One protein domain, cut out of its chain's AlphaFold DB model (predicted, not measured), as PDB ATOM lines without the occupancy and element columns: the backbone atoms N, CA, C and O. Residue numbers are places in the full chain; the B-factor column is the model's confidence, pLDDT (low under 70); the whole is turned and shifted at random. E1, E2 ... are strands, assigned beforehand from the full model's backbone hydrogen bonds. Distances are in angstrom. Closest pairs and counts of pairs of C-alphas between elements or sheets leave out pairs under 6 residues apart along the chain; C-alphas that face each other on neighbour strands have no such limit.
ATOM      1  N   ASP A  27     -42.576 -19.440   7.074       80.31
ATOM      2  CA  ASP A  27     -43.155 -20.734   7.455       80.31
ATOM      3  C   ASP A  27     -42.059 -21.698   7.928       80.31
ATOM      4  O   ASP A  27     -41.038 -21.844   7.255       80.31
ATOM      5  N   VAL A  28     -42.244 -22.349   9.079       78.06
ATOM      6  CA  VAL A  28     -41.358 -23.440   9.514       78.06
ATOM      7  C   VAL A  28     -41.729 -24.731   8.791       78.06
ATOM      8  O   VAL A  28     -42.820 -25.280   8.992       78.06
ATOM      9  N   VAL A  29     -40.783 -25.252   8.005       75.56
ATOM     10  CA  VAL A  29     -40.979 -26.419   7.140       75.56
ATOM     11  C   VAL A  29     -41.452 -27.616   7.961       75.56
ATOM     12  O   VAL A  29     -40.805 -28.040   8.919       75.56
ATOM     13  N   GLY A  30     -42.602 -28.171   7.573       80.94
ATOM     14  CA  GLY A  30     -43.188 -29.348   8.214       80.94
ATOM     15  C   GLY A  30     -43.656 -29.124   9.654       80.94
ATOM     16  O   GLY A  30     -43.841 -30.106  10.366       80.94
ATOM     17  N   ALA A  31     -43.814 -27.867  10.093       77.88
ATOM     18  CA  ALA A  31     -44.151 -27.508  11.472       77.88
ATOM     19  C   ALA A  31     -43.218 -28.160  12.514       77.88
ATOM     20  O   ALA A  31     -43.644 -28.536  13.608       77.88
ATOM     21  N   GLN A  32     -41.941 -28.328  12.157       74.69
ATOM     22  CA  GLN A  32     -40.965 -28.969  13.028       74.69
ATOM     23  C   GLN A  32     -40.631 -28.082  14.227       74.69
ATOM     24  O   GLN A  32     -39.962 -27.060  14.093       74.69
ATOM     25  N   ASP A  33     -41.032 -28.514  15.419       72.75
ATOM     26  CA  ASP A  33     -40.548 -27.947  16.675       72.75
ATOM     27  C   ASP A  33     -39.225 -28.617  17.068       72.75
ATOM     28  O   ASP A  33     -39.160 -29.463  17.960       72.75
ATOM     29  N   ALA A  34     -38.155 -28.259  16.366       67.12
ATOM     30  CA  ALA A  34     -36.785 -28.613  16.712       67.12
ATOM     31  C   ALA A  34     -35.889 -27.379  16.568       67.12
ATOM     32  O   ALA A  34     -36.177 -26.474  15.782       67.12
ATOM     33  N   ASN A  35     -34.784 -27.331  17.321       61.25
ATOM     34  CA  ASN A  35     -33.749 -26.335  17.051       61.25
ATOM     35  C   ASN A  35     -33.261 -26.505  15.608       61.25
ATOM     36  O   ASN A  35     -33.098 -27.626  15.131       61.25
ATOM     37  N   SER A  36     -33.025 -25.383  14.939       60.41
ATOM     38  CA  SER A  36     -32.522 -25.316  13.564       60.41
ATOM     39  C   SER A  36     -33.486 -25.827  12.494       60.41
ATOM     40  O   SER A  36     -33.073 -26.111  11.371       60.41
ATOM     41  N   ALA A  37     -34.783 -25.892  12.816       66.94
ATOM     42  CA  ALA A  37     -35.822 -26.168  11.835       66.94
ATOM     43  C   ALA A  37     -35.763 -25.160  10.674       66.94
ATOM     44  O   ALA A  37     -35.677 -23.943  10.872       66.94
ATOM     45  N   ALA A  38     -35.803 -25.686   9.450       64.50
ATOM     46  CA  ALA A  38     -35.734 -24.880   8.244       64.50
ATOM     47  C   ALA A  38     -36.962 -23.974   8.114       64.50
ATOM     48  O   ALA A  38     -38.078 -24.346   8.480       64.50
ATOM     49  N   VAL A  39     -36.754 -22.798   7.529       73.38
ATOM     50  CA  VAL A  39     -37.813 -21.823   7.279       73.38
ATOM     51  C   VAL A  39     -37.872 -21.495   5.797       73.38
ATOM     52  O   VAL A  39     -36.839 -21.298   5.156       73.38
ATOM     53  N   CYS A  40     -39.080 -21.432   5.249       68.19
ATOM     54  CA  CYS A  40     -39.341 -21.108   3.855       68.19
ATOM     55  C   CYS A  40     -40.368 -19.973   3.729       68.19
ATOM     56  O   CYS A  40     -40.963 -19.523   4.708       68.19
ATOM     57  N   ALA A  41     -40.558 -19.486   2.504       72.81
ATOM     58  CA  ALA A  41     -41.731 -18.698   2.161       72.81
ATOM     59  C   ALA A  41     -42.823 -19.661   1.684       72.81
ATOM     60  O   ALA A  41     -42.613 -20.392   0.714       72.81
ATOM     61  N   TYR A  42     -43.979 -19.658   2.343       72.25
ATOM     62  CA  TYR A  42     -45.113 -20.505   1.969       72.25
ATOM     63  C   TYR A  42     -46.410 -19.702   1.929       72.25
ATOM     64  O   TYR A  42     -46.508 -18.629   2.531       72.25
ATOM     65  N   ALA A  43     -47.400 -20.203   1.190       78.94
ATOM     66  CA  ALA A  43     -48.708 -19.567   1.114       78.94
ATOM     67  C   ALA A  43     -49.312 -19.434   2.521       78.94
ATOM     68  O   ALA A  43     -49.318 -20.387   3.305       78.94
ATOM     69  N   ALA A  44     -49.799 -18.236   2.841       82.06
ATOM     70  CA  ALA A  44     -50.386 -17.932   4.133       82.06
ATOM     71  C   ALA A  44     -51.611 -18.827   4.376       82.06
ATOM     72  O   ALA A  44     -52.598 -18.747   3.648       82.06
ATOM     73  N   ASN A  45     -51.552 -19.657   5.414       82.38
ATOM     74  CA  ASN A  45     -52.626 -20.563   5.828       82.38
ATOM     75  C   ASN A  45     -53.049 -20.348   7.294       82.38
ATOM     76  O   ASN A  45     -54.011 -20.961   7.751       82.38
ATOM     77  N   GLY A  46     -52.364 -19.460   8.025       79.56
ATOM     78  CA  GLY A  46     -52.690 -19.116   9.411       79.56
ATOM     79  C   GLY A  46     -52.217 -20.140  10.447       79.56
ATOM     80  O   GLY A  46     -52.514 -19.971  11.630       79.56
ATOM     81  N   GLY A  47     -51.475 -21.171  10.036       83.12
ATOM     82  CA  GLY A  47     -50.891 -22.166  10.928       83.12
ATOM     83  C   GLY A  47     -49.913 -21.556  11.936       83.12
ATOM     84  O   GLY A  47     -49.300 -20.516  11.694       83.12
ATOM     85  N   ARG A  48     -49.734 -22.215  13.091       81.19
ATOM     86  CA  ARG A  48     -48.797 -21.760  14.142       81.19
ATOM     87  C   ARG A  48     -47.345 -21.706  13.657       81.19
ATOM     88  O   ARG A  48     -46.577 -20.887  14.149       81.19
ATOM     89  N   ASN A  49     -46.994 -22.525  12.665       79.88
ATOM     90  CA  ASN A  49     -45.707 -22.509  11.967       79.88
ATOM     91  C   ASN A  49     -45.492 -21.257  11.093       79.88
ATOM     92  O   ASN A  49     -44.393 -21.077  10.578       79.88
ATOM     93  N   GLN A  50     -46.505 -20.392  10.953       81.06
ATOM     94  CA  GLN A  50     -46.455 -19.102  10.253       81.06
ATOM     95  C   GLN A  50     -46.660 -17.893  11.182       81.06
ATOM     96  O   GLN A  50     -46.751 -16.754  10.720       81.06
ATOM     97  N   GLN A  51     -46.763 -18.129  12.491       81.81
ATOM     98  CA  GLN A  51     -47.018 -17.098  13.491       81.81
ATOM     99  C   GLN A  51     -45.755 -16.831  14.315       81.81
ATOM    100  O   GLN A  51     -45.049 -17.757  14.725       81.81
ATOM    101  N   TRP A  52     -45.480 -15.548  14.552       78.44
ATOM    102  CA  TRP A  52     -44.242 -15.079  15.168       78.44
ATOM    103  C   TRP A  52     -44.520 -13.966  16.180       78.44
ATOM    104  O   TRP A  52     -45.236 -13.008  15.879       78.44
ATOM    105  N   GLU A  53     -43.896 -14.058  17.349       76.81
ATOM    106  CA  GLU A  53     -43.909 -13.043  18.402       76.81
ATOM    107  C   GLU A  53     -42.600 -12.239  18.409       76.81
ATOM    108  O   GLU A  53     -41.522 -12.753  18.109       76.81
ATOM    109  N   LEU A  54     -42.688 -10.957  18.772       75.44
ATOM    110  CA  LEU A  54     -41.533 -10.084  18.991       75.44
ATOM    111  C   LEU A  54     -41.348  -9.852  20.491       75.44
ATOM    112  O   LEU A  54     -42.043  -9.032  21.089       75.44
ATOM    113  N   GLU A  55     -40.386 -10.542  21.093       75.06
ATOM    114  CA  GLU A  55     -40.030 -10.382  22.501       75.06
ATOM    115  C   GLU A  55     -38.939  -9.310  22.639       75.06
ATOM    116  O   GLU A  55     -37.857  -9.439  22.071       75.06
ATOM    117  N   VAL A  56     -39.192  -8.230  23.380       77.44
ATOM    118  CA  VAL A  56     -38.170  -7.201  23.637       77.44
ATOM    119  C   VAL A  56     -37.151  -7.750  24.635       77.44
ATOM    120  O   VAL A  56     -37.492  -8.023  25.781       77.44
ATOM    121  N   ILE A  57     -35.895  -7.877  24.209       78.81
ATOM    122  CA  ILE A  57     -34.791  -8.432  25.014       78.81
ATOM    123  C   ILE A  57     -33.770  -7.377  25.456       78.81
ATOM    124  O   ILE A  57     -32.826  -7.686  26.177       78.81
ATOM    125  N   GLY A  58     -33.937  -6.128  25.027       71.56
ATOM    126  CA  GLY A  58     -33.091  -5.016  25.444       71.56
ATOM    127  C   GLY A  58     -33.518  -3.697  24.814       71.56
ATOM    128  O   GLY A  58     -34.284  -3.668  23.850       71.56
ATOM    129  N   GLN A  59     -33.008  -2.591  25.346       77.94
ATOM    130  CA  GLN A  59     -33.267  -1.255  24.822       77.94
ATOM    131  C   GLN A  59     -31.990  -0.414  24.874       77.94
ATOM    132  O   GLN A  59     -31.309  -0.381  25.895       77.94
ATOM    133  N   ALA A  60     -31.681   0.266  23.771       50.84
ATOM    134  CA  ALA A  60     -30.558   1.188  23.648       50.84
ATOM    135  C   ALA A  60     -31.067   2.507  23.048       50.84
ATOM    136  O   ALA A  60     -31.374   2.592  21.857       50.84
ATOM    137  N   GLY A  61     -31.218   3.531  23.891       75.44
ATOM    138  CA  GLY A  61     -31.849   4.793  23.499       75.44
ATOM    139  C   GLY A  61     -33.295   4.584  23.030       75.44
ATOM    140  O   GLY A  61     -34.126   4.043  23.764       75.44
ATOM    141  N   SER A  62     -33.591   5.007  21.797       71.31
ATOM    142  CA  SER A  62     -34.893   4.808  21.141       71.31
ATOM    143  C   SER A  62     -35.046   3.440  20.459       71.31
ATOM    144  O   SER A  62     -36.156   3.081  20.063       71.31
ATOM    145  N   ALA A  63     -33.969   2.657  20.326       52.62
ATOM    146  CA  ALA A  63     -33.994   1.357  19.665       52.62
ATOM    147  C   ALA A  63     -34.314   0.222  20.653       52.62
ATOM    148  O   ALA A  63     -33.764   0.162  21.754       52.62
ATOM    149  N   ARG A  64     -35.182  -0.711  20.239       69.62
ATOM    150  CA  ARG A  64     -35.495  -1.943  20.978       69.62
ATOM    151  C   ARG A  64     -34.827  -3.127  20.295       69.62
ATOM    152  O   ARG A  64     -35.044  -3.355  19.107       69.62
ATOM    153  N   LEU A  65     -34.045  -3.886  21.052       58.72
ATOM    154  CA  LEU A  65     -33.549  -5.184  20.624       58.72
ATOM    155  C   LEU A  65     -34.671  -6.198  20.837       58.72
ATOM    156  O   LEU A  65     -35.171  -6.343  21.953       58.72
ATOM    157  N   VAL A  66     -35.078  -6.876  19.770       66.62
ATOM    158  CA  VAL A  66     -36.153  -7.870  19.809       66.62
ATOM    159  C   VAL A  66     -35.637  -9.243  19.411       66.62
ATOM    160  O   VAL A  66     -34.767  -9.379  18.552       66.62
ATOM    161  N   ARG A  67     -36.199 -10.262  20.043       64.81
ATOM    162  CA  ARG A  67     -36.093 -11.663  19.678       64.81
ATOM    163  C   ARG A  67     -37.366 -12.048  18.921       64.81
ATOM    164  O   ARG A  67     -38.461 -11.761  19.392       64.81
ATOM    165  N   ILE A  68     -37.219 -12.695  17.765       73.81
ATOM    166  CA  ILE A  68     -38.341 -13.228  16.981       73.81
ATOM    167  C   ILE A  68     -38.595 -14.667  17.430       73.81
ATOM    168  O   ILE A  68     -37.738 -15.524  17.231       73.81
ATOM    169  N   VAL A  69     -39.740 -14.931  18.046       72.94
ATOM    170  CA  VAL A  69     -40.081 -16.228  18.639       72.94
ATOM    171  C   VAL A  69     -41.167 -16.893  17.801       72.94
ATOM    172  O   VAL A  69     -42.167 -16.256  17.485       72.94
ATOM    173  N   SER A  70     -40.982 -18.160  17.423       75.94
ATOM    174  CA  SER A  70     -42.051 -18.922  16.772       75.94
ATOM    175  C   SER A  70     -43.199 -19.173  17.751       75.94
ATOM    176  O   SER A  70     -42.959 -19.547  18.900       75.94
ATOM    177  N   CYS A  71     -44.442 -19.023  17.290       79.06
ATOM    178  CA  CYS A  71     -45.629 -19.372  18.072       79.06
ATOM    179  C   CYS A  71     -45.920 -20.881  18.090       79.06
ATOM    180  O   CYS A  71     -46.940 -21.294  18.651       79.06
ATOM    181  N   MET A  72     -45.084 -21.720  17.469       77.25
ATOM    182  CA  MET A  72     -45.160 -23.171  17.648       77.25
ATOM    183  C   MET A  72     -44.896 -23.553  19.110       77.25
ATOM    184  O   MET A  72     -44.308 -22.788  19.883       77.25
ATOM    185  N   ASP A  73     -45.370 -24.733  19.512       67.94
ATOM    186  CA  ASP A  73     -45.035 -25.279  20.829       67.94
ATOM    187  C   ASP A  73     -43.504 -25.365  20.965       67.94
ATOM    188  O   ASP A  73     -42.805 -25.451  19.966       67.94
ATOM    189  N   GLY A  74     -42.970 -25.160  22.172       65.19
ATOM    190  CA  GLY A  74     -41.520 -25.073  22.403       65.19
ATOM    191  C   GLY A  74     -40.889 -23.675  22.270       65.19
ATOM    192  O   GLY A  74     -39.808 -23.474  22.827       65.19
ATOM    193  N   ARG A  75     -41.552 -22.692  21.624       58.00
ATOM    194  CA  ARG A  75     -41.094 -21.279  21.499       58.00
ATOM    195  C   ARG A  75     -39.641 -21.131  21.019       58.00
ATOM    196  O   ARG A  75     -38.879 -20.296  21.517       58.00
ATOM    197  N   ARG A  76     -39.218 -21.983  20.086       59.50
ATOM    198  CA  ARG A  76     -37.813 -22.053  19.669       59.50
ATOM    199  C   ARG A  76     -37.511 -21.016  18.592       59.50
ATOM    200  O   ARG A  76     -38.362 -20.635  17.790       59.50
ATOM    201  N   LEU A  77     -36.297 -20.482  18.660       53.88
ATOM    202  CA  LEU A  77     -35.814 -19.435  17.769       53.88
ATOM    203  C   LEU A  77     -35.557 -19.983  16.368       53.88
ATOM    204  O   LEU A  77     -35.157 -21.131  16.211       53.88
ATOM    205  N   LEU A  78     -35.688 -19.105  15.375       54.38
ATOM    206  CA  LEU A  78     -35.119 -19.273  14.040       54.38
ATOM    207  C   LEU A  78     -33.590 -19.391  14.179       54.38
ATOM    208  O   LEU A  78     -32.877 -18.386  14.164       54.38
ATOM    209  N   THR A  79     -33.062 -20.596  14.392       48.25
ATOM    210  CA  THR A  79     -31.627 -20.835  14.244       48.25
ATOM    211  C   THR A  79     -31.382 -21.238  12.803       48.25
ATOM    212  O   THR A  79     -31.601 -22.371  12.400       48.25
ATOM    213  N   VAL A  80     -30.939 -20.284  11.991       46.16
ATOM    214  CA  VAL A  80     -30.280 -20.641  10.737       46.16
ATOM    215  C   VAL A  80     -28.936 -21.235  11.143       46.16
ATOM    216  O   VAL A  80     -28.024 -20.495  11.513       46.16
ATOM    217  N   GLU A  81     -28.817 -22.562  11.136       45.41
ATOM    218  CA  GLU A  81     -27.501 -23.195  11.108       45.41
ATOM    219  C   GLU A  81     -26.858 -22.821   9.776       45.41
ATOM    220  O   GLU A  81     -27.191 -23.339   8.712       45.41
ATOM    221  N   ASN A  82     -25.984 -21.821   9.822       49.00
ATOM    222  CA  ASN A  82     -25.209 -21.430   8.665       49.00
ATOM    223  C   ASN A  82     -24.074 -22.455   8.550       49.00
ATOM    224  O   ASN A  82     -23.226 -22.544   9.437       49.00
TER     225      ASN A  82
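What this domain is: This is residues 27 to 82 of the 290 residues of the protein "Hypothetical protein" of Symbiodinium pilosum (UniProt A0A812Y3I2). With little regular structure, the domain is a long bent hairpin, E2 and E3, with loops and the short strand E1 towards its open end. The 56 printed residues hold three named strands, E1, E2 and E3 along the chain, and no named helix; the class is all strand, with only 22 residues in named elements. The sheet is E2 - E3, antiparallel. The whole is elongated, 39 by 25 by 20 A, and only just loose, close to compact, with a radius of gyration of the C-alphas of 12.6 A.

Where its parts are: E2, residues 52 to 60, is 22.9 A long from C-alpha 52 at (-44.242, -15.079, 15.168), and bends by 55 degrees at residue 57. E3, residues 63 to 70, is 22.0 A long and ends with C-alpha 70 at (-42.051, -18.922, 16.772). E1 is residues 39 to 43, 12.7 A.

How they stand to each other: E2 and E3 form a hairpin with a tight link, antiparallel at 154 degrees; N 55 and O 67 are within hydrogen-bond range at 2.8 A. E1 is apart from both and pairs with no named strand; its residues 39 to 40 pair antiparallel with residues 27 to 28.

The domain as a whole: The farthest C-alphas, Gly 30 and Gly 61, are 39.1 A apart. The printed part has no cut, and no link is long. Mean pLDDT of the printed part is 70.1; residues 34 to 38, 40, 60, 63 to 67 and 73 to 82 are under 70.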